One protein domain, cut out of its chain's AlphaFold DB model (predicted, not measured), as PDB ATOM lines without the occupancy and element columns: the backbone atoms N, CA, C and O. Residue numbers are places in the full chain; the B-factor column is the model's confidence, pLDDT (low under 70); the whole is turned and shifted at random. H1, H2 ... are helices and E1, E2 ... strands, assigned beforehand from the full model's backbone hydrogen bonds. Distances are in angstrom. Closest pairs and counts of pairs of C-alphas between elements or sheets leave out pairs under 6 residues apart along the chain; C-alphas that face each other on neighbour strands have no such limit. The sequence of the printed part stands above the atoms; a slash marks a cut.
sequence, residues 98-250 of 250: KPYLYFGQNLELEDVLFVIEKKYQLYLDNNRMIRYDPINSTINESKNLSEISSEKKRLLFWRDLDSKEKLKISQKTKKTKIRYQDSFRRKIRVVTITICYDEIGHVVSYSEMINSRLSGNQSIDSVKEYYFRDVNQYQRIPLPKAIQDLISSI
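What this domain is: This is residues 98 to 250 of the 250 residues of an uncharacterized protein of Acholeplasmataceae bacterium (UniProt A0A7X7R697). Two lobes stand side by side: a large, twisted sheet of five strands, the short E6 and the four long strands E7 to E10, and a smaller sheet, E1 to E5, with H1 over one face and H3 over the other. The short helix H2 follows H1 between the lobes, and the long link from E10 to H3 leads back to the smaller lobe. The printed part has 153 residues with three named helices and ten named strands, in the order E1 E2 E3 E4 E5 H1 H2 E6 E7 E8 E9 E10 H3; both sheets are antiparallel and run in chain order, and the class is mixed, helices and strands. The whole is only just compact, close to loose, with a radius of gyration of the C-alphas of 17.5 A, and spans 50 by 43 by 27 A.

Where its parts are: In the larger sheet E6 is residues 168 to 172, E7 175 to 184 (27.5 A), E8 187 to 197 (31.8 A), E9 203 to 214 (33.6 A) and E10 217 to 229 (37.3 A), from C-alpha 217 at (-56.017, 19.192, 21.952) to C-alpha 229 at (-64.052, -17.206, 23.368). In the smaller sheet E1 is residues 98 to 105 (21.6 A), beginning at C-alpha 98 (-59.833, -10.792, 31.597), E2 111 to 116, E3 121 to 124, E4 129 to 133 and E5 138 to 142. H1 is residues 145 to 155 (15.3 A), H2 157 to 160 and H3 241 to 248, ending at C-alpha 248 (-84.670, -16.519, 41.638).

How they stand to each other: E6 to E10 form a meander, each strand the antiparallel neighbour of the one before, with edge strands E6 and E10. N 170 and O 177 of E6 and E7 are 2.8 A apart, and N 208 and O 224 of the hairpin E9 and E10 also 2.8 A, within hydrogen-bond range. E10 and E1 are near each other, with 12 pairs of C-alphas within 10 A. E1 to E5 form a second meander; N 114 and O 102 of E1 and E2 are 2.9 A apart. H1 is on this sheet at a height of 9.0 A, its closest C-alphas to E4 being Ile 148 and Met 129, 6.2 A. H3 is on the opposite face at a height of 10.0 A, over E4 and along the strands at 16 degrees to E4 on the local plane; the closest C-alphas of H3 and E4 are Ile 243 and Ile 130, 7.3 A. H1 and H2 only just touch, with 3 pairs of C-alphas within 8 A, and only at the corner by their link. Every O i to N i+4 pair is within hydrogen-bond range in H1, 3 of 4 in H3, and H2 is too short for one.

The domain as a whole: The C-alphas of Gly 216 and Ile 250, the two farthest apart, are 52.6 A from each other. The printed part has no cut. The link from E10 to H3 is long, with 11 residues, and that from H2 to E6 is short. The mean pLDDT of the printed part is 88.4, and residues 249 to 250 are under 70.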
ATOM      1  N   LYS A  98     -58.851 -10.495  30.538       94.31
ATOM      2  CA  LYS A  98     -59.833 -10.792  31.597       94.31
ATOM      3  C   LYS A  98     -61.245 -10.854  31.015       94.31
ATOM      4  O   LYS A  98     -61.517 -10.082  30.096       94.31
ATOM      5  N   PRO A  99     -62.146 -11.704  31.534       94.56
ATOM      6  CA  PRO A  99     -63.532 -11.711  31.085       94.56
ATOM      7  C   PRO A  99     -64.164 -10.338  31.340       94.56
ATOM      8  O   PRO A  99     -63.962  -9.736  32.396       94.56
ATOM      9  N   TYR A 100     -64.877  -9.827  30.344       95.31
ATOM     10  CA  TYR A 100     -65.523  -8.517  30.377       95.31
ATOM     11  C   TYR A 100     -67.028  -8.627  30.162       95.31
ATOM     12  O   TYR A 100     -67.780  -7.956  30.861       95.31
ATOM     13  N   LEU A 101     -67.468  -9.460  29.222       95.69
ATOM     14  CA  LEU A 101     -68.878  -9.597  28.884       95.69
ATOM     15  C   LEU A 101     -69.193 -11.053  28.560       95.69
ATOM     16  O   LEU A 101     -68.475 -11.685  27.794       95.69
ATOM     17  N   TYR A 102     -70.264 -11.569  29.139       95.56
ATOM     18  CA  TYR A 102     -70.854 -12.856  28.807       95.56
ATOM     19  C   TYR A 102     -72.128 -12.583  28.028       95.56
ATOM     20  O   TYR A 102     -72.961 -11.790  28.468       95.56
ATOM     21  N   PHE A 103     -72.259 -13.232  26.882       93.62
ATOM     22  CA  PHE A 103     -73.465 -13.214  26.075       93.62
ATOM     23  C   PHE A 103     -73.986 -14.638  25.929       93.62
ATOM     24  O   PHE A 103     -73.213 -15.578  25.713       93.62
ATOM     25  N   GLY A 104     -75.294 -14.801  26.046       91.19
ATOM     26  CA  GLY A 104     -75.960 -16.070  25.820       91.19
ATOM     27  C   GLY A 104     -77.465 -15.898  25.761       91.19
ATOM     28  O   GLY A 104     -77.971 -14.778  25.785       91.19
ATOM     29  N   GLN A 105     -78.164 -17.025  25.708       87.38
ATOM     30  CA  GLN A 105     -79.619 -17.072  25.689       87.38
ATOM     31  C   GLN A 105     -80.132 -17.761  26.955       87.38
ATOM     32  O   GLN A 105     -79.506 -18.708  27.440       87.38
ATOM     33  N   ASN A 106     -81.239 -17.268  27.512       83.19
ATOM     34  CA  ASN A 106     -81.937 -17.950  28.602       83.19
ATOM     35  C   ASN A 106     -82.765 -19.142  28.070       83.19
ATOM     36  O   ASN A 106     -82.733 -19.467  26.882       83.19
ATOM     37  N   LEU A 107     -83.512 -19.807  28.958       80.50
ATOM     38  CA  LEU A 107     -84.392 -20.929  28.594       80.50
ATOM     39  C   LEU A 107     -85.509 -20.527  27.613       80.50
ATOM     40  O   LEU A 107     -85.989 -21.366  26.859       80.50
ATOM     41  N   GLU A 108     -85.887 -19.250  27.602       82.75
ATOM     42  CA  GLU A 108     -86.899 -18.657  26.720       82.75
ATOM     43  C   GLU A 108     -86.298 -18.141  25.399       82.75
ATOM     44  O   GLU A 108     -86.982 -17.483  24.618       82.75
ATOM     45  N   LEU A 109     -85.023 -18.452  25.124       81.88
ATOM     46  CA  LEU A 109     -84.259 -17.991  23.957       81.88
ATOM     47  C   LEU A 109     -84.045 -16.468  23.897       81.88
ATOM     48  O   LEU A 109     -83.673 -15.929  22.853       81.88
ATOM     49  N   GLU A 110     -84.224 -15.769  25.014       86.69
ATOM     50  CA  GLU A 110     -83.958 -14.341  25.118       86.69
ATOM     51  C   GLU A 110     -82.480 -14.047  25.358       86.69
ATOM     52  O   GLU A 110     -81.804 -14.717  26.141       86.69
ATOM     53  N   ASP A 111     -81.999 -12.974  24.731       88.81
ATOM     54  CA  ASP A 111     -80.637 -12.474  24.886       88.81
ATOM     55  C   ASP A 111     -80.361 -11.989  26.315       88.81
ATOM     56  O   ASP A 111     -80.912 -10.974  26.769       88.81
ATOM     57  N   VAL A 112     -79.395 -12.640  26.959       92.19
ATOM     58  CA  VAL A 112     -78.863 -12.274  28.268       92.19
ATOM     59  C   VAL A 112     -77.418 -11.805  28.141       92.19
ATOM     60  O   VAL A 112     -76.569 -12.435  27.507       92.19
ATOM     61  N   LEU A 113     -77.136 -10.681  28.791       94.44
ATOM     62  CA  LEU A 113     -75.829 -10.051  28.867       94.44
ATOM     63  C   LEU A 113     -75.407  -9.917  30.325       94.44
ATOM     64  O   LEU A 113     -76.154  -9.406  31.157       94.44
ATOM     65  N   PHE A 114     -74.173 -10.309  30.625       96.00
ATOM     66  CA  PHE A 114     -73.561 -10.064  31.924       96.00
ATOM     67  C   PHE A 114     -72.192  -9.409  31.765       96.00
ATOM     68  O   PHE A 114     -71.271  -9.992  31.197       96.00
ATOM     69  N   VAL A 115     -72.053  -8.185  32.264       96.00
ATOM     70  CA  VAL A 115     -70.841  -7.370  32.155       96.00
ATOM     71  C   VAL A 115     -70.122  -7.331  33.491       96.00
ATOM     72  O   VAL A 115     -70.725  -7.053  34.527       96.00
ATOM     73  N   ILE A 116     -68.810  -7.540  33.446       94.25
ATOM     74  CA  ILE A 116     -67.916  -7.454  34.594       94.25
ATOM     75  C   ILE A 116     -67.000  -6.243  34.418       94.25
ATOM     76  O   ILE A 116     -66.075  -6.236  33.600       94.25
ATOM     77  N   GLU A 117     -67.231  -5.220  35.233       91.69
ATOM     78  CA  GLU A 117     -66.343  -4.074  35.379       91.69
ATOM     79  C   GLU A 117     -65.762  -4.011  36.792       91.69
ATOM     80  O   GLU A 117     -66.283  -4.586  37.744       91.69
ATOM     81  N   LYS A 118     -64.655  -3.277  36.958       87.44
ATOM     82  CA  LYS A 118     -63.993  -3.157  38.271       87.44
ATOM     83  C   LYS A 118     -64.906  -2.531  39.336       87.44
ATOM     84  O   LYS A 118     -64.769  -2.844  40.510       87.44
ATOM     85  N   LYS A 119     -65.772  -1.600  38.925       90.38
ATOM     86  CA  LYS A 119     -66.628  -0.805  39.820       90.38
ATOM     87  C   LYS A 119     -68.077  -1.279  39.867       90.38
ATOM     88  O   LYS A 119     -68.823  -0.811  40.707       90.38
ATOM     89  N   TYR A 120     -68.494  -2.117  38.927       92.81
ATOM     90  CA  TYR A 120     -69.865  -2.602  38.875       92.81
ATOM     91  C   TYR A 120     -69.946  -3.879  38.050       92.81
ATOM     92  O   TYR A 120     -69.121  -4.136  37.175       92.81
ATOM     93  N   GLN A 121     -70.985  -4.651  38.300       95.50
ATOM     94  CA  GLN A 121     -71.408  -5.767  37.481       95.50
ATOM     95  C   GLN A 121     -72.819  -5.471  36.989       95.50
ATOM     96  O   GLN A 121     -73.614  -4.850  37.695       95.50
ATOM     97  N   LEU A 122     -73.104  -5.833  35.747       95.38
ATOM     98  CA  LEU A 122     -74.357  -5.483  35.093       95.38
ATOM     99  C   LEU A 122     -74.957  -6.725  34.469       95.38
ATOM    100  O   LEU A 122     -74.350  -7.308  33.577       95.38
ATOM    101  N   TYR A 123     -76.136  -7.107  34.926       95.38
ATOM    102  CA  TYR A 123     -76.960  -8.115  34.288       95.38
ATOM    103  C   TYR A 123     -78.058  -7.422  33.481       95.38
ATOM    104  O   TYR A 123     -78.661  -6.458  33.952       95.38
ATOM    105  N   LEU A 124     -78.289  -7.892  32.264       94.25
ATOM    106  CA  LEU A 124     -79.238  -7.337  31.309       94.25
ATOM    107  C   LEU A 124     -79.948  -8.488  30.602       94.25
ATOM    108  O   LEU A 124     -79.300  -9.273  29.911       94.25
ATOM    109  N   ASP A 125     -81.267  -8.544  30.717       91.44
ATOM    110  CA  ASP A 125     -82.131  -9.347  29.850       91.44
ATOM    111  C   ASP A 125     -83.041  -8.405  29.036       91.44
ATOM    112  O   ASP A 125     -82.710  -7.230  28.847       91.44
ATOM    113  N   ASN A 126     -84.113  -8.904  28.420       88.44
ATOM    114  CA  ASN A 126     -85.032  -8.054  27.655       88.44
ATOM    115  C   ASN A 126     -85.888  -7.128  28.531       88.44
ATOM    116  O   ASN A 126     -86.304  -6.070  28.061       88.44
ATOM    117  N   ASN A 127     -86.108  -7.492  29.792       90.81
ATOM    118  CA  ASN A 127     -87.161  -6.928  30.634       90.81
ATOM    119  C   ASN A 127     -86.609  -6.144  31.832       90.81
ATOM    120  O   ASN A 127     -87.301  -5.296  32.398       90.81
ATOM    121  N   ARG A 128     -85.360  -6.399  32.220       91.81
ATOM    122  CA  ARG A 128     -84.705  -5.768  33.364       91.81
ATOM    123  C   ARG A 128     -83.204  -5.601  33.167       91.81
ATOM    124  O   ARG A 128     -82.518  -6.337  32.456       91.81
ATOM    125  N   MET A 129     -82.692  -4.622  33.893       94.62
ATOM    126  CA  MET A 129     -81.283  -4.345  34.080       94.62
ATOM    127  C   MET A 129     -80.987  -4.325  35.576       94.62
ATOM    128  O   MET A 129     -81.586  -3.549  36.314       94.62
ATOM    129  N   ILE A 130     -80.030  -5.135  36.020       94.94
ATOM    130  CA  ILE A 130     -79.586  -5.194  37.413       94.94
ATOM    131  C   ILE A 130     -78.130  -4.740  37.462       94.94
ATOM    132  O   ILE A 130     -77.236  -5.415  36.948       94.94
ATOM    133  N   ARG A 131     -77.876  -3.594  38.093       95.31
ATOM    134  CA  ARG A 131     -76.529  -3.085  38.356       95.31
ATOM    135  C   ARG A 131     -76.158  -3.372  39.804       95.31
ATOM    136  O   ARG A 131     -76.779  -2.846  40.719       95.31
ATOM    137  N   TYR A 132     -75.100  -4.144  39.992       95.19
ATOM    138  CA  TYR A 132     -74.519  -4.439  41.292       95.19
ATOM    139  C   TYR A 132     -73.181  -3.713  41.449       95.19
ATOM    140  O   TYR A 132     -72.302  -3.838  40.599       95.19
ATOM    141  N   ASP A 133     -73.019  -2.949  42.524       94.06
ATOM    142  CA  ASP A 133     -71.734  -2.373  42.920       94.06
ATOM    143  C   ASP A 133     -71.082  -3.289  43.969       94.06
ATOM    144  O   ASP A 133     -71.551  -3.329  45.107       94.06
ATOM    145  N   PRO A 134     -70.006  -4.021  43.630       89.38
ATOM    146  CA  PRO A 134     -69.355  -4.929  44.568       89.38
ATOM    147  C   PRO A 134     -68.617  -4.205  45.703       89.38
ATOM    148  O   PRO A 134     -68.302  -4.836  46.706       89.38
ATOM    149  N   ILE A 135     -68.316  -2.909  45.561       90.38
ATOM    150  CA  ILE A 135     -67.603  -2.128  46.580       90.38
ATOM    151  C   ILE A 135     -68.577  -1.726  47.684       90.38
ATOM    152  O   ILE A 135     -68.306  -1.936  48.862       90.38
ATOM    153  N   ASN A 136     -69.723  -1.174  47.288       91.50
ATOM    154  CA  ASN A 136     -70.740  -0.687  48.221       91.50
ATOM    155  C   ASN A 136     -71.802  -1.746  48.555       91.50
ATOM    156  O   ASN A 136     -72.667  -1.509  49.392       91.50
ATOM    157  N   SER A 137     -71.756  -2.907  47.895       88.88
ATOM    158  CA  SER A 137     -72.766  -3.970  47.976       88.88
ATOM    159  C   SER A 137     -74.194  -3.501  47.666       88.88
ATOM    160  O   SER A 137     -75.164  -4.076  48.153       88.88
ATOM    161  N   THR A 138     -74.340  -2.469  46.835       92.62
ATOM    162  CA  THR A 138     -75.645  -1.918  46.450       92.62
ATOM    163  C   THR A 138     -76.135  -2.534  45.147       92.62
ATOM    164  O   THR A 138     -75.356  -2.682  44.201       92.62
ATOM    165  N   ILE A 139     -77.433  -2.824  45.071       92.44
ATOM    166  CA  ILE A 139     -78.100  -3.295  43.857       92.44
ATOM    167  C   ILE A 139     -79.108  -2.243  43.411       92.44
ATOM    168  O   ILE A 139     -79.920  -1.788  44.208       92.44
ATOM    169  N   ASN A 140     -79.066  -1.896  42.129       93.12
ATOM    170  CA  ASN A 140     -80.061  -1.056  41.481       93.12
ATOM    171  C   ASN A 140     -80.694  -1.842  40.334       93.12
ATOM    172  O   ASN A 140     -79.984  -2.295  39.433       93.12
ATOM    173  N   GLU A 141     -82.015  -1.983  40.358       94.12
ATOM    174  CA  GLU A 141     -82.788  -2.586  39.275       94.12
ATOM    175  C   GLU A 141     -83.499  -1.490  38.473       94.12
ATOM    176  O   GLU A 141     -84.084  -0.568  39.039       94.12
ATOM    177  N   SER A 142     -83.460  -1.597  37.148       93.38
ATOM    178  CA  SER A 142     -84.268  -0.795  36.233       93.38
ATOM    179  C   SER A 142     -85.058  -1.717  35.312       93.38
ATOM    180  O   SER A 142     -84.510  -2.666  34.755       93.38
ATOM    181  N   LYS A 143     -86.345  -1.416  35.130       93.88
ATOM    182  CA  LYS A 143     -87.248  -2.087  34.177       93.88
ATOM    183  C   LYS A 143     -87.575  -1.197  32.973       93.88
ATOM    184  O   LYS A 143     -88.499  -1.466  32.212       93.88
ATOM    185  N   ASN A 144     -86.853  -0.086  32.811       94.19
ATOM    186  CA  ASN A 144     -87.085   0.839  31.711       94.19
ATOM    187  C   ASN A 144     -86.531   0.257  30.402       94.19
ATOM    188  O   ASN A 144     -85.320   0.238  30.181       94.19
ATOM    189  N   LEU A 145     -87.425  -0.167  29.506       92.38
ATOM    190  CA  LEU A 145     -87.072  -0.787  28.223       92.38
ATOM    191  C   LEU A 145     -86.187   0.101  27.333       92.38
ATOM    192  O   LEU A 145     -85.321  -0.407  26.620       92.38
ATOM    193  N   SER A 146     -86.367   1.426  27.382       91.00
ATOM    194  CA  SER A 146     -85.544   2.369  26.612       91.00
ATOM    195  C   SER A 146     -84.102   2.394  27.125       91.00
ATOM    196  O   SER A 146     -83.151   2.325  26.344       91.00
ATOM    197  N   GLU A 147     -83.939   2.410  28.450       91.62
ATOM    198  CA  GLU A 147     -82.630   2.346  29.103       91.62
ATOM    199  C   GLU A 147     -81.935   1.008  28.818       91.62
ATOM    200  O   GLU A 147     -80.777   0.992  28.401       91.62
ATOM    201  N   ILE A 148     -82.666  -0.105  28.943       91.12
ATOM    202  CA  ILE A 148     -82.174  -1.459  28.650       91.12
ATOM    203  C   ILE A 148     -81.693  -1.557  27.198       91.12
ATOM    204  O   ILE A 148     -80.571  -1.994  26.939       91.12
ATOM    205  N   SER A 149     -82.510  -1.114  26.239       88.81
ATOM    206  CA  SER A 149     -82.168  -1.144  24.813       88.81
ATOM    207  C   SER A 149     -80.948  -0.273  24.495       88.81
ATOM    208  O   SER A 149     -80.043  -0.704  23.771       88.81
ATOM    209  N   SER A 150     -80.873   0.925  25.084       88.31
ATOM    210  CA  SER A 150     -79.720   1.819  24.947       88.31
ATOM    211  C   SER A 150     -78.436   1.178  25.483       88.31
ATOM    212  O   SER A 150     -77.400   1.201  24.813       88.31
ATOM    213  N   GLU A 151     -78.503   0.527  26.646       90.19
ATOM    214  CA  GLU A 151     -77.353  -0.159  27.233       90.19
ATOM    215  C   GLU A 151     -76.926  -1.395  26.431       90.19
ATOM    216  O   GLU A 151     -75.732  -1.574  26.178       90.19
ATOM    217  N   LYS A 152     -77.868  -2.199  25.921       89.31
ATOM    218  CA  LYS A 152     -77.553  -3.316  25.011       89.31
ATOM    219  C   LYS A 152     -76.800  -2.832  23.766       89.31
ATOM    220  O   LYS A 152     -75.784  -3.425  23.397       89.31
ATOM    221  N   LYS A 153     -77.254  -1.735  23.151       86.19
ATOM    222  CA  LYS A 153     -76.584  -1.099  22.000       86.19
ATOM    223  C   LYS A 153     -75.189  -0.583  22.344       86.19
ATOM    224  O   LYS A 153     -74.263  -0.742  21.555       86.19
ATOM    225  N   ARG A 154     -75.013  -0.001  23.533       85.81
ATOM    226  CA  ARG A 154     -73.707   0.483  24.002       85.81
ATOM    227  C   ARG A 154     -72.705  -0.654  24.211       85.81
ATOM    228  O   ARG A 154     -71.520  -0.475  23.942       85.81
ATOM    229  N   LEU A 155     -73.156  -1.793  24.735       88.62
ATOM    230  CA  LEU A 155     -72.296  -2.933  25.067       88.62
ATOM    231  C   LEU A 155     -71.905  -3.768  23.846       88.62
ATOM    232  O   LEU A 155     -70.788  -4.283  23.792       88.62
ATOM    233  N   LEU A 156     -72.805  -3.886  22.873       88.19
ATOM    234  CA  LEU A 156     -72.591  -4.627  21.636       88.19
ATOM    235  C   LEU A 156     -72.423  -3.640  20.486       88.19
ATOM    236  O   LEU A 156     -73.396  -3.272  19.833       88.19
ATOM    237  N   PHE A 157     -71.178  -3.217  20.241       82.81
ATOM    238  CA  PHE A 157     -70.875  -2.096  19.340       82.81
ATOM    239  C   PHE A 157     -71.534  -2.217  17.958       82.81
ATOM    240  O   PHE A 157     -71.906  -1.205  17.373       82.81
ATOM    241  N   TRP A 158     -71.676  -3.442  17.437       85.56
ATOM    242  CA  TRP A 158     -72.227  -3.707  16.110       85.56
ATOM    243  C   TRP A 158     -73.728  -3.435  16.005       85.56
ATOM    244  O   TRP A 158     -74.210  -3.151  14.916       85.56
ATOM    245  N   ARG A 159     -74.470  -3.458  17.120       83.12
ATOM    246  CA  ARG A 159     -75.923  -3.209  17.131       83.12
ATOM    247  C   ARG A 159     -76.300  -1.749  16.877       83.12
ATOM    248  O   ARG A 159     -77.478  -1.453  16.703       83.12
ATOM    249  N   ASP A 160     -75.329  -0.843  16.902       81.12
ATOM    250  CA  ASP A 160     -75.549   0.596  16.748       81.12
ATOM    251  C   ASP A 160     -74.622   1.215  15.694       81.12
ATOM    252  O   ASP A 160     -74.386   2.418  15.715       81.12
ATOM    253  N   LEU A 161     -74.048   0.410  14.791       82.12
ATOM    254  CA  LEU A 161     -73.166   0.921  13.734       82.12
ATOM    255  C   LEU A 161     -73.934   1.675  12.651       82.12
ATOM    256  O   LEU A 161     -73.476   2.728  12.210       82.12
ATOM    257  N   ASP A 162     -75.109   1.174  12.272       76.56
ATOM    258  CA  ASP A 162     -75.919   1.751  11.192       76.56
ATOM    259  C   ASP A 162     -76.451   3.150  11.535       76.56
ATOM    260  O   ASP A 162     -76.770   3.937  10.648       76.56
ATOM    261  N   SER A 163     -76.509   3.486  12.827       78.50
ATOM    262  CA  SER A 163     -76.940   4.796  13.320       78.50
ATOM    263  C   SER A 163     -75.799   5.822  13.405       78.50
ATOM    264  O   SER A 163     -76.047   6.982  13.743       78.50
ATOM    265  N   LYS A 164     -74.539   5.436  13.137       82.62
ATOM    266  CA  LYS A 164     -73.386   6.331  13.323       82.62
ATOM    267  C   LYS A 164     -73.178   7.274  12.146       82.62
ATOM    268  O   LYS A 164     -72.979   6.868  11.003       82.62
ATOM    269  N   GLU A 165     -73.079   8.560  12.462       73.56
ATOM    270  CA  GLU A 165     -72.679   9.576  11.497       73.56
ATOM    271  C   GLU A 165     -71.224   9.397  11.033       73.56
ATOM    272  O   GLU A 165     -70.325   9.046  11.805       73.56
ATOM    273  N   LYS A 166     -70.973   9.724   9.756       79.38
ATOM    274  CA  LYS A 166     -69.629   9.743   9.142       79.38
ATOM    275  C   LYS A 166     -68.879   8.414   9.297       79.38
ATOM    276  O   LYS A 166     -67.653   8.405   9.455       79.38
ATOM    277  N   LEU A 167     -69.618   7.309   9.239       86.31
ATOM    278  CA  LEU A 167     -69.071   5.963   9.217       86.31
ATOM    279  C   LEU A 167     -68.144   5.801   8.004       86.31
ATOM    280  O   LEU A 167     -68.522   6.079   6.869       86.31
ATOM    281  N   LYS A 168     -66.905   5.378   8.253       87.19
ATOM    282  CA  LYS A 168     -65.930   5.012   7.224       87.19
ATOM    283  C   LYS A 168     -65.520   3.569   7.430       87.19
ATOM    284  O   LYS A 168     -65.015   3.225   8.502       87.19
ATOM    285  N   ILE A 169     -65.686   2.757   6.395       87.81
ATOM    286  CA  ILE A 169     -65.360   1.333   6.424       87.81
ATOM    287  C   ILE A 169     -64.213   1.064   5.447       87.81
ATOM    288  O   ILE A 169     -64.171   1.586   4.337       87.81
ATOM    289  N   SER A 170     -63.247   0.257   5.877       88.94
ATOM    290  CA  SER A 170     -62.169  -0.259   5.038       88.94
ATOM    291  C   SER A 170     -62.025  -1.751   5.297       88.94
ATOM    292  O   SER A 170     -61.628  -2.161   6.387       88.94
ATOM    293  N   GLN A 171     -62.363  -2.559   4.297       85.31
ATOM    294  CA  GLN A 171     -62.300  -4.015   4.365       85.31
ATOM    295  C   GLN A 171     -61.025  -4.538   3.699       85.31
ATOM    296  O   GLN A 171     -60.570  -4.026   2.676       85.31
ATOM    297  N   LYS A 172     -60.432  -5.560   4.311       84.81
ATOM    298  CA  LYS A 172     -59.349  -6.391   3.780       84.81
ATOM    299  C   LYS A 172     -59.644  -7.843   4.156       84.81
ATOM    300  O   LYS A 172     -60.346  -8.087   5.131       84.81
ATOM    301  N   THR A 173     -59.031  -8.798   3.464       81.75
ATOM    302  CA  THR A 173     -59.325 -10.241   3.579       81.75
ATOM    303  C   THR A 173     -59.432 -10.769   5.016       81.75
ATOM    304  O   THR A 173     -60.353 -11.506   5.320       81.75
ATOM    305  N   LYS A 174     -58.523 -10.371   5.919       87.00
ATOM    306  CA  LYS A 174     -58.511 -10.823   7.327       87.00
ATOM    307  C   LYS A 174     -58.882  -9.728   8.339       87.00
ATOM    308  O   LYS A 174     -58.733  -9.933   9.542       87.00
ATOM    309  N   LYS A 175     -59.308  -8.543   7.880       91.12
ATOM    310  CA  LYS A 175     -59.635  -7.428   8.782       91.12
ATOM    311  C   LYS A 175     -60.587  -6.393   8.197       91.12
ATOM    312  O   LYS A 175     -60.383  -5.921   7.082       91.12
ATOM    313  N   THR A 176     -61.517  -5.915   9.016       91.75
ATOM    314  CA  THR A 176     -62.361  -4.755   8.701       91.75
ATOM    315  C   THR A 176     -62.080  -3.635   9.681       91.75
ATOM    316  O   THR A 176     -62.185  -3.816  10.889       91.75
ATOM    317  N   LYS A 177     -61.736  -2.457   9.168       92.56
ATOM    318  CA  LYS A 177     -61.550  -1.246   9.961       92.56
ATOM    319  C   LYS A 177     -62.763  -0.341   9.803       92.56
ATOM    320  O   LYS A 177     -63.098   0.054   8.692       92.56
ATOM    321  N   ILE A 178     -63.363   0.022  10.923       92.19
ATOM    322  CA  ILE A 178     -64.520   0.901  11.030       92.19
ATOM    323  C   ILE A 178     -64.085   2.140  11.801       92.19
ATOM    324  O   ILE A 178     -63.439   2.041  12.845       92.19
ATOM    325  N   ARG A 179     -64.417   3.324  11.295       92.25
ATOM    326  CA  ARG A 179     -64.129   4.590  11.964       92.25
ATOM    327  C   ARG A 179     -65.356   5.480  11.929       92.25
ATOM    328  O   ARG A 179     -65.892   5.721  10.856       92.25
ATOM    329  N   TYR A 180     -65.742   6.010  13.078       90.94
ATOM    330  CA  TYR A 180     -66.826   6.984  13.185       90.94
ATOM    331  C   TYR A 180     -66.483   8.066  14.206       90.94
ATOM    332  O   TYR A 180     -65.488   7.977  14.938       90.94
ATOM    333  N   GLN A 181     -67.283   9.128  14.201       89.31
ATOM    334  CA  GLN A 181     -67.191  10.206  15.173       89.31
ATOM    335  C   GLN A 181     -68.456  10.236  16.013       89.31
ATOM    336  O   GLN A 181     -69.551  10.084  15.483       89.31
ATOM    337  N   ASP A 182     -68.302  10.457  17.310       86.50
ATOM    338  CA  ASP A 182     -69.423  10.782  18.177       86.50
ATOM    339  C   ASP A 182     -69.086  11.983  19.065       86.50
ATOM    340  O   ASP A 182     -67.941  12.448  19.134       86.50
ATOM    341  N   SER A 183     -70.111  12.529  19.712       81.31
ATOM    342  CA  SER A 183     -69.942  13.574  20.711       81.31
ATOM    343  C   SER A 183     -70.284  13.017  22.086       81.31
ATOM    344  O   SER A 183     -71.302  12.355  22.285       81.31
ATOM    345  N   PHE A 184     -69.416  13.271  23.060       77.06
ATOM    346  CA  PHE A 184     -69.643  12.861  24.438       77.06
ATOM    347  C   PHE A 184     -69.106  13.905  25.394       77.06
ATOM    348  O   PHE A 184     -67.918  14.227  25.374       77.06
ATOM    349  N   ARG A 185     -69.985  14.436  26.252       72.12
ATOM    350  CA  ARG A 185     -69.638  15.432  27.280       72.12
ATOM    351  C   ARG A 185     -68.776  16.579  26.724       72.12
ATOM    352  O   ARG A 185     -67.711  16.872  27.259       72.12
ATOM    353  N   ARG A 186     -69.236  17.207  25.631       78.38
ATOM    354  CA  ARG A 186     -68.565  18.318  24.913       78.38
ATOM    355  C   ARG A 186     -67.235  17.963  24.228       78.38
ATOM    356  O   ARG A 186     -66.591  18.848  23.674       78.38
ATOM    357  N   LYS A 187     -66.824  16.692  24.232       83.62
ATOM    358  CA  LYS A 187     -65.668  16.196  23.477       83.62
ATOM    359  C   LYS A 187     -66.134  15.554  22.179       83.62
ATOM    360  O   LYS A 187     -67.125  14.825  22.176       83.62
ATOM    361  N   ILE A 188     -65.389  15.777  21.102       86.00
ATOM    362  CA  ILE A 188     -65.539  14.993  19.873       86.00
ATOM    363  C   ILE A 188     -64.663  13.759  20.042       86.00
ATOM    364  O   ILE A 188     -63.455  13.900  20.237       86.00
ATOM    365  N   ARG A 189     -65.237  12.558  19.978       88.88
ATOM    366  CA  ARG A 189     -64.463  11.317  20.000       88.88
ATOM    367  C   ARG A 189     -64.412  10.725  18.604       88.88
ATOM    368  O   ARG A 189     -65.396  10.697  17.875       88.88
ATOM    369  N   VAL A 190     -63.237  10.249  18.236       90.44
ATOM    370  CA  VAL A 190     -63.008   9.429  17.057       90.44
ATOM    371  C   VAL A 190     -62.843   8.006  17.555       90.44
ATOM    372  O   VAL A 190     -61.854   7.697  18.221       90.44
ATOM    373  N   VAL A 191     -63.797   7.149  17.213       91.56
ATOM    374  CA  VAL A 191     -63.749   5.728  17.548       91.56
ATOM    375  C   VAL A 191     -63.264   4.970  16.324       91.56
ATOM    376  O   VAL A 191     -63.764   5.159  15.216       91.56
ATOM    377  N   THR A 192     -62.248   4.138  16.520       92.94
ATOM    378  CA  THR A 192     -61.732   3.223  15.504       92.94
ATOM    379  C   THR A 192     -61.857   1.803  16.020       92.94
ATOM    380  O   THR A 192     -61.249   1.455  17.029       92.94
ATOM    381  N   ILE A 193     -62.618   0.983  15.306       93.69
ATOM    382  CA  ILE A 193     -62.791  -0.439  15.575       93.69
ATOM    383  C   ILE A 193     -62.092  -1.206  14.458       93.69
ATOM    384  O   ILE A 193     -62.273  -0.895  13.285       93.69
ATOM    385  N   THR A 194     -61.272  -2.191  14.802       93.31
ATOM    386  CA  THR A 194     -60.712  -3.131  13.822       93.31
ATOM    387  C   THR A 194     -61.166  -4.524  14.199       93.31
ATOM    388  O   THR A 194     -60.826  -4.991  15.277       93.31
ATOM    389  N   ILE A 195     -61.945  -5.154  13.332       93.31
ATOM    390  CA  ILE A 195     -62.451  -6.516  13.474       93.31
ATOM    391  C   ILE A 195     -61.485  -7.444  12.741       93.31
ATOM    392  O   ILE A 195     -61.086  -7.134  11.615       93.31
ATOM    393  N   CYS A 196     -61.110  -8.551  13.373       92.38
ATOM    394  CA  CYS A 196     -60.197  -9.551  12.829       92.38
ATOM    395  C   CYS A 196     -60.929 -10.875  12.603       92.38
ATOM    396  O   CYS A 196     -61.710 -11.308  13.457       92.38
ATOM    397  N   TYR A 197     -60.624 -11.521  11.475       90.25
ATOM    398  CA  TYR A 197     -61.237 -12.787  11.072       90.25
ATOM    399  C   TYR A 197     -60.246 -13.948  11.109       90.25
ATOM    400  O   TYR A 197     -59.043 -13.747  10.909       90.25
ATOM    401  N   ASP A 198     -60.761 -15.157  11.330       86.75
ATOM    402  CA  ASP A 198     -60.034 -16.388  11.025       86.75
ATOM    403  C   ASP A 198     -59.954 -16.625   9.503       86.75
ATOM    404  O   ASP A 198     -60.343 -15.787   8.686       86.75
ATOM    405  N   GLU A 199     -59.396 -17.766   9.102       84.00
ATOM    406  CA  GLU A 199     -59.220 -18.112   7.685       84.00
ATOM    407  C   GLU A 199     -60.533 -18.446   6.967       84.00
ATOM    408  O   GLU A 199     -60.578 -18.422   5.740       84.00
ATOM    409  N   ILE A 200     -61.589 -18.728   7.728       82.62
ATOM    410  CA  ILE A 200     -62.913 -19.136   7.250       82.62
ATOM    411  C   ILE A 200     -63.887 -17.935   7.285       82.62
ATOM    412  O   ILE A 200     -65.006 -18.014   6.786       82.62
ATOM    413  N   GLY A 201     -63.450 -16.790   7.821       80.50
ATOM    414  CA  GLY A 201     -64.209 -15.542   7.881       80.50
ATOM    415  C   GLY A 201     -64.966 -15.313   9.193       80.50
ATOM    416  O   GLY A 201     -65.747 -14.368   9.279       80.50
ATOM    417  N   HIS A 202     -64.757 -16.125  10.232       84.56
ATOM    418  CA  HIS A 202     -65.388 -15.900  11.535       84.56
ATOM    419  C   HIS A 202     -64.698 -14.787  12.312       84.56
ATOM    420  O   HIS A 202     -63.473 -14.673  12.316       84.56
ATOM    421  N   VAL A 203     -65.486 -13.992  13.035       88.75
ATOM    422  CA  VAL A 203     -64.964 -12.961  13.934       88.75
ATOM    423  C   VAL A 203     -64.263 -13.617  15.127       88.75
ATOM    424  O   VAL A 203     -64.895 -14.307  15.922       88.75
ATOM    425  N   VAL A 204     -62.964 -13.352  15.286       91.25
ATOM    426  CA  VAL A 204     -62.150 -13.893  16.395       91.25
ATOM    427  C   VAL A 204     -61.889 -12.841  17.466       91.25
ATOM    428  O   VAL A 204     -61.899 -13.117  18.668       91.25
ATOM    429  N   SER A 205     -61.652 -11.603  17.044       93.81
ATOM    430  CA  SER A 205     -61.347 -10.496  17.942       93.81
ATOM    431  C   SER A 205     -61.722  -9.161  17.318       93.81
ATOM    432  O   SER A 205     -61.954  -9.045  16.111       93.81
ATOM    433  N   TYR A 206     -61.759  -8.128  18.151       94.31
ATOM    434  CA  TYR A 206     -61.748  -6.757  17.680       94.31
ATOM    435  C   TYR A 206     -60.918  -5.857  18.596       94.31
ATOM    436  O   TYR A 206     -60.862  -6.048  19.809       94.31
ATOM    437  N   SER A 207     -60.283  -4.838  18.026       94.06
ATOM    438  CA  SER A 207     -59.593  -3.788  18.773       94.06
ATOM    439  C   SER A 207     -60.371  -2.480  18.709       94.06
ATOM    440  O   SER A 207     -60.847  -2.107  17.638       94.06
ATOM    441  N   GLU A 208     -60.418  -1.753  19.816       94.06
ATOM    442  CA  GLU A 208     -61.018  -0.430  19.941       94.06
ATOM    443  C   GLU A 208     -59.940   0.597  20.295       94.06
ATOM    444  O   GLU A 208     -59.210   0.441  21.275       94.06
ATOM    445  N   MET A 209     -59.884   1.679  19.526       93.75
ATOM    446  CA  MET A 209     -59.101   2.870  19.833       93.75
ATOM    447  C   MET A 209     -60.033   4.078  19.884       93.75
ATOM    448  O   MET A 209     -60.763   4.345  18.926       93.75
ATOM    449  N   ILE A 210     -59.993   4.816  20.991       91.31
ATOM    450  CA  ILE A 210     -60.778   6.033  21.193       91.31
ATOM    451  C   ILE A 210     -59.814   7.195  21.352       91.31
ATOM    452  O   ILE A 210     -59.045   7.239  22.312       91.31
ATOM    453  N   ASN A 211     -59.911   8.156  20.440       90.62
ATOM    454  CA  ASN A 211     -59.206   9.427  20.540       90.62
ATOM    455  C   ASN A 211     -60.227  10.520  20.813       90.62
ATOM    456  O   ASN A 211     -61.230  10.591  20.104       90.62
ATOM    457  N   SER A 212     -59.991  11.384  21.791       89.44
ATOM    458  CA  SER A 212     -60.850  12.539  22.032       89.44
ATOM    459  C   SER A 212     -60.171  13.836  21.622       89.44
ATOM    460  O   SER A 212     -58.949  13.975  21.674       89.44
ATOM    461  N   ARG A 213     -60.987  14.788  21.167       86.94
ATOM    462  CA  ARG A 213     -60.582  16.156  20.878       86.94
ATOM    463  C   ARG A 213     -61.414  17.123  21.705       86.94
ATOM    464  O   ARG A 213     -62.646  17.076  21.669       86.94
ATOM    465  N   LEU A 214     -60.731  18.021  22.408       85.06
ATOM    466  CA  LEU A 214     -61.335  19.132  23.138       85.06
ATOM    467  C   LEU A 214     -60.488  20.385  22.914       85.06
ATOM    468  O   LEU A 214     -59.289  20.364  23.173       85.06
ATOM    469  N   SER A 215     -61.105  21.458  22.410       79.50
ATOM    470  CA  SER A 215     -60.459  22.770  22.233       79.50
ATOM    471  C   SER A 215     -59.098  22.716  21.521       79.50
ATOM    472  O   SER A 215     -58.137  23.344  21.944       79.50
ATOM    473  N   GLY A 216     -58.995  21.922  20.450       74.69
ATOM    474  CA  GLY A 216     -57.758  21.771  19.671       74.69
ATOM    475  C   GLY A 216     -56.850  20.624  20.122       74.69
ATOM    476  O   GLY A 216     -56.249  19.993  19.255       74.69
ATOM    477  N   ASN A 217     -56.852  20.266  21.407       80.25
ATOM    478  CA  ASN A 217     -56.017  19.192  21.952       80.25
ATOM    479  C   ASN A 217     -56.578  17.814  21.603       80.25
ATOM    480  O   ASN A 217     -57.788  17.597  21.690       80.25
ATOM    481  N   GLN A 218     -55.695  16.887  21.228       84.69
ATOM    482  CA  GLN A 218     -56.027  15.488  20.959       84.69
ATOM    483  C   GLN A 218     -55.399  14.592  22.026       84.69
ATOM    484  O   GLN A 218     -54.215  14.728  22.324       84.69
ATOM    485  N   SER A 219     -56.176  13.664  22.577       86.31
ATOM    486  CA  SER A 219     -55.688  12.634  23.496       86.31
ATOM    487  C   SER A 219     -56.188  11.259  23.088       86.31
ATOM    488  O   SER A 219     -57.253  11.116  22.487       86.31
ATOM    489  N   ILE A 220     -55.413  10.233  23.430       87.88
ATOM    490  CA  ILE A 220     -55.839   8.840  23.314       87.88
ATOM    491  C   ILE A 220     -56.480   8.466  24.645       87.88
ATOM    492  O   ILE A 220     -55.805   8.408  25.669       87.88
ATOM    493  N   ASP A 221     -57.787   8.232  24.629       87.00
ATOM    494  CA  ASP A 221     -58.562   7.938  25.833       87.00
ATOM    495  C   ASP A 221     -58.543   6.437  26.158       87.00
ATOM    496  O   ASP A 221     -58.624   6.043  27.321       87.00
ATOM    497  N   SER A 222     -58.475   5.575  25.136       90.06
ATOM    498  CA  SER A 222     -58.546   4.122  25.310       90.06
ATOM    499  C   SER A 222     -57.939   3.382  24.123       90.06
ATOM    500  O   SER A 222     -58.211   3.728  22.974       90.06
ATOM    501  N   VAL A 223     -57.182   2.319  24.409       93.31
ATOM    502  CA  VAL A 223     -56.756   1.307  23.432       93.31
ATOM    503  C   VAL A 223     -57.000  -0.062  24.051       93.31
ATOM    504  O   VAL A 223     -56.357  -0.431  25.037       93.31
ATOM    505  N   LYS A 224     -57.958  -0.808  23.512       94.62
ATOM    506  CA  LYS A 224     -58.384  -2.104  24.047       94.62
ATOM    507  C   LYS A 224     -58.445  -3.137  22.941       94.62
ATOM    508  O   LYS A 224     -58.771  -2.817  21.803       94.62
ATOM    509  N   GLU A 225     -58.188  -4.379  23.303       95.00
ATOM    510  CA  GLU A 225     -58.423  -5.532  22.447       95.00
ATOM    511  C   GLU A 225     -59.396  -6.479  23.136       95.00
ATOM    512  O   GLU A 225     -59.334  -6.684  24.353       95.00
ATOM    513  N   TYR A 226     -60.317  -7.014  22.351       95.50
ATOM    514  CA  TYR A 226     -61.383  -7.886  22.787       95.50
ATOM    515  C   TYR A 226     -61.315  -9.187  21.993       95.50
ATOM    516  O   TYR A 226     -61.231  -9.155  20.770       95.50
ATOM    517  N   TYR A 227     -61.370 -10.323  22.677       95.06
ATOM    518  CA  TYR A 227     -61.296 -11.651  22.075       95.06
ATOM    519  C   TYR A 227     -62.585 -12.401  22.360       95.06
ATOM    520  O   TYR A 227     -63.003 -12.481  23.518       95.06
ATOM    521  N   PHE A 228     -63.180 -12.972  21.320       93.50
ATOM    522  CA  PHE A 228     -64.301 -13.882  21.472       93.50
ATOM    523  C   PHE A 228     -63.765 -15.260  21.861       93.50
ATOM    524  O   PHE A 228     -62.844 -15.786  21.235       93.50
ATOM    525  N   ARG A 229     -64.312 -15.832  22.930       93.00
ATOM    526  CA  ARG A 229     -64.052 -17.206  23.368       93.00
ATOM    527  C   ARG A 229     -65.364 -17.929  23.600       93.00
ATOM    528  O   ARG A 229     -66.397 -17.284  23.770       93.00
ATOM    529  N   ASP A 230     -65.291 -19.255  23.591       90.62
ATOM    530  CA  ASP A 230     -66.416 -20.140  23.910       90.62
ATOM    531  C   ASP A 230     -67.656 -19.829  23.046       90.62
ATOM    532  O   ASP A 230     -68.799 -19.845  23.500       90.62
ATOM    533  N   VAL A 231     -67.408 -19.486  21.774       90.62
ATOM    534  CA  VAL A 231     -68.442 -19.066  20.824       90.62
ATOM    535  C   VAL A 231     -69.396 -20.225  20.555       90.62
ATOM    536  O   VAL A 231     -68.959 -21.315  20.187       90.62
ATOM    537  N   ASN A 232     -70.696 -19.972  20.698       89.25
ATOM    538  CA  ASN A 232     -71.776 -20.943  20.504       89.25
ATOM    539  C   ASN A 232     -71.663 -22.189  21.399       89.25
ATOM    540  O   ASN A 232     -72.205 -23.242  21.067       89.25
ATOM    541  N   GLN A 233     -70.976 -22.070  22.537       87.00
ATOM    542  CA  GLN A 233     -70.903 -23.115  23.552       87.00
ATOM    543  C   GLN A 233     -71.861 -22.810  24.707       87.00
ATOM    544  O   GLN A 233     -72.147 -21.647  25.020       87.00
ATOM    545  N   TYR A 234     -72.375 -23.868  25.341       79.88
ATOM    546  CA  TYR A 234     -73.160 -23.732  26.562       79.88
ATOM    547  C   TYR A 234     -72.233 -23.343  27.713       79.88
ATOM    548  O   TYR A 234     -71.273 -24.051  28.016       79.88
ATOM    549  N   GLN A 235     -72.525 -22.217  28.358       79.81
ATOM    550  CA  GLN A 235     -71.682 -21.653  29.401       79.81
ATOM    551  C   GLN A 235     -72.516 -21.194  30.589       79.81
ATOM    552  O   GLN A 235     -73.544 -20.534  30.441       79.81
ATOM    553  N   ARG A 236     -72.040 -21.507  31.796       82.19
ATOM    554  CA  ARG A 236     -72.641 -20.988  33.022       82.19
ATOM    555  C   ARG A 236     -72.160 -19.559  33.246       82.19
ATOM    556  O   ARG A 236     -70.972 -19.332  33.465       82.19
ATOM    557  N   ILE A 237     -73.084 -18.600  33.226       87.12
ATOM    558  CA  ILE A 237     -72.774 -17.200  33.528       87.12
ATOM    559  C   ILE A 237     -72.418 -17.091  35.024       87.12
ATOM    560  O   ILE A 237     -73.222 -17.507  35.865       87.12
ATOM    561  N   PRO A 238     -71.237 -16.556  35.390       90.00
ATOM    562  CA  PRO A 238     -70.783 -16.484  36.778       90.00
ATOM    563  C   PRO A 238     -71.445 -15.308  37.508       90.00
ATOM    564  O   PRO A 238     -70.798 -14.318  37.852       90.00
ATOM    565  N   LEU A 239     -72.758 -15.399  37.712       89.94
ATOM    566  CA  LEU A 239     -73.528 -14.362  38.385       89.94
ATOM    567  C   LEU A 239     -73.151 -14.289  39.876       89.94
ATOM    568  O   LEU A 239     -73.020 -15.330  40.519       89.94
ATOM    569  N   PRO A 240     -73.014 -13.092  40.462       90.75
ATOM    570  CA  PRO A 240     -72.884 -12.914  41.905       90.75
ATOM    571  C   PRO A 240     -74.134 -13.402  42.619       90.75
ATOM    572  O   PRO A 240     -75.238 -13.234  42.100       90.75
ATOM    573  N   LYS A 241     -73.977 -13.907  43.845       88.88
ATOM    574  CA  LYS A 241     -75.102 -14.383  44.661       88.88
ATOM    575  C   LYS A 241     -76.217 -13.335  44.785       88.88
ATOM    576  O   LYS A 241     -77.369 -13.648  44.543       88.88
ATOM    577  N   ALA A 242     -75.850 -12.073  45.001       88.19
ATOM    578  CA  ALA A 242     -76.789 -10.958  45.085       88.19
ATOM    579  C   ALA A 242     -77.684 -10.796  43.835       88.19
ATOM    580  O   ALA A 242     -78.856 -10.454  43.952       88.19
ATOM    581  N   ILE A 243     -77.148 -11.061  42.637       89.38
ATOM    582  CA  ILE A 243     -77.926 -11.039  41.389       89.38
ATOM    583  C   ILE A 243     -78.718 -12.343  41.230       89.38
ATOM    584  O   ILE A 243     -79.862 -12.303  40.791       89.38
ATOM    585  N   GLN A 244     -78.133 -13.490  41.596       90.19
ATOM    586  CA  GLN A 244     -78.815 -14.788  41.540       90.19
ATOM    587  C   GLN A 244     -80.083 -14.792  42.397       90.19
ATOM    588  O   GLN A 244     -81.139 -15.156  41.891       90.19
ATOM    589  N   ASP A 245     -79.982 -14.323  43.642       88.50
ATOM    590  CA  ASP A 245     -81.091 -14.280  44.595       88.50
ATOM    591  C   ASP A 245     -82.265 -13.465  44.019       88.50
ATOM    592  O   ASP A 245     -83.409 -13.914  44.049       88.50
ATOM    593  N   LEU A 246     -81.965 -12.324  43.387       86.56
ATOM    594  CA  LEU A 246     -82.947 -11.413  42.784       86.56
ATOM    595  C   LEU A 246     -83.564 -11.951  41.480       86.56
ATOM    596  O   LEU A 246     -84.690 -11.611  41.119       86.56
ATOM    597  N   ILE A 247     -82.833 -12.799  40.756       85.31
ATOM    598  CA  ILE A 247     -83.368 -13.514  39.592       85.31
ATOM    599  C   ILE A 247     -84.291 -14.649  40.041       85.31
ATOM    600  O   ILE A 247     -85.318 -14.847  39.402       85.31
ATOM    601  N   SER A 248     -83.932 -15.360  41.115       79.12
ATOM    602  CA  SER A 248     -84.670 -16.519  41.638       79.12
ATOM    603  C   SER A 248     -85.883 -16.179  42.505       79.12
ATOM    604  O   SER A 248     -86.691 -17.056  42.782       79.12
ATOM    605  N   SER A 249     -86.013 -14.932  42.963       64.50
ATOM    606  CA  SER A 249     -87.147 -14.468  43.772       64.50
ATOM    607  C   SER A 249     -88.409 -14.163  42.948       64.50
ATOM    608  O   SER A 249     -89.293 -13.457  43.433       64.50
ATOM    609  N   ILE A 250     -88.461 -14.632  41.700       53.91
ATOM    610  CA  ILE A 250     -89.551 -14.477  40.728       53.91
ATOM    611  C   ILE A 250     -89.936 -15.874  40.257       53.91
ATOM    612  O   ILE A 250     -91.153 -16.147  40.217       53.91
TER     613      ILE A 250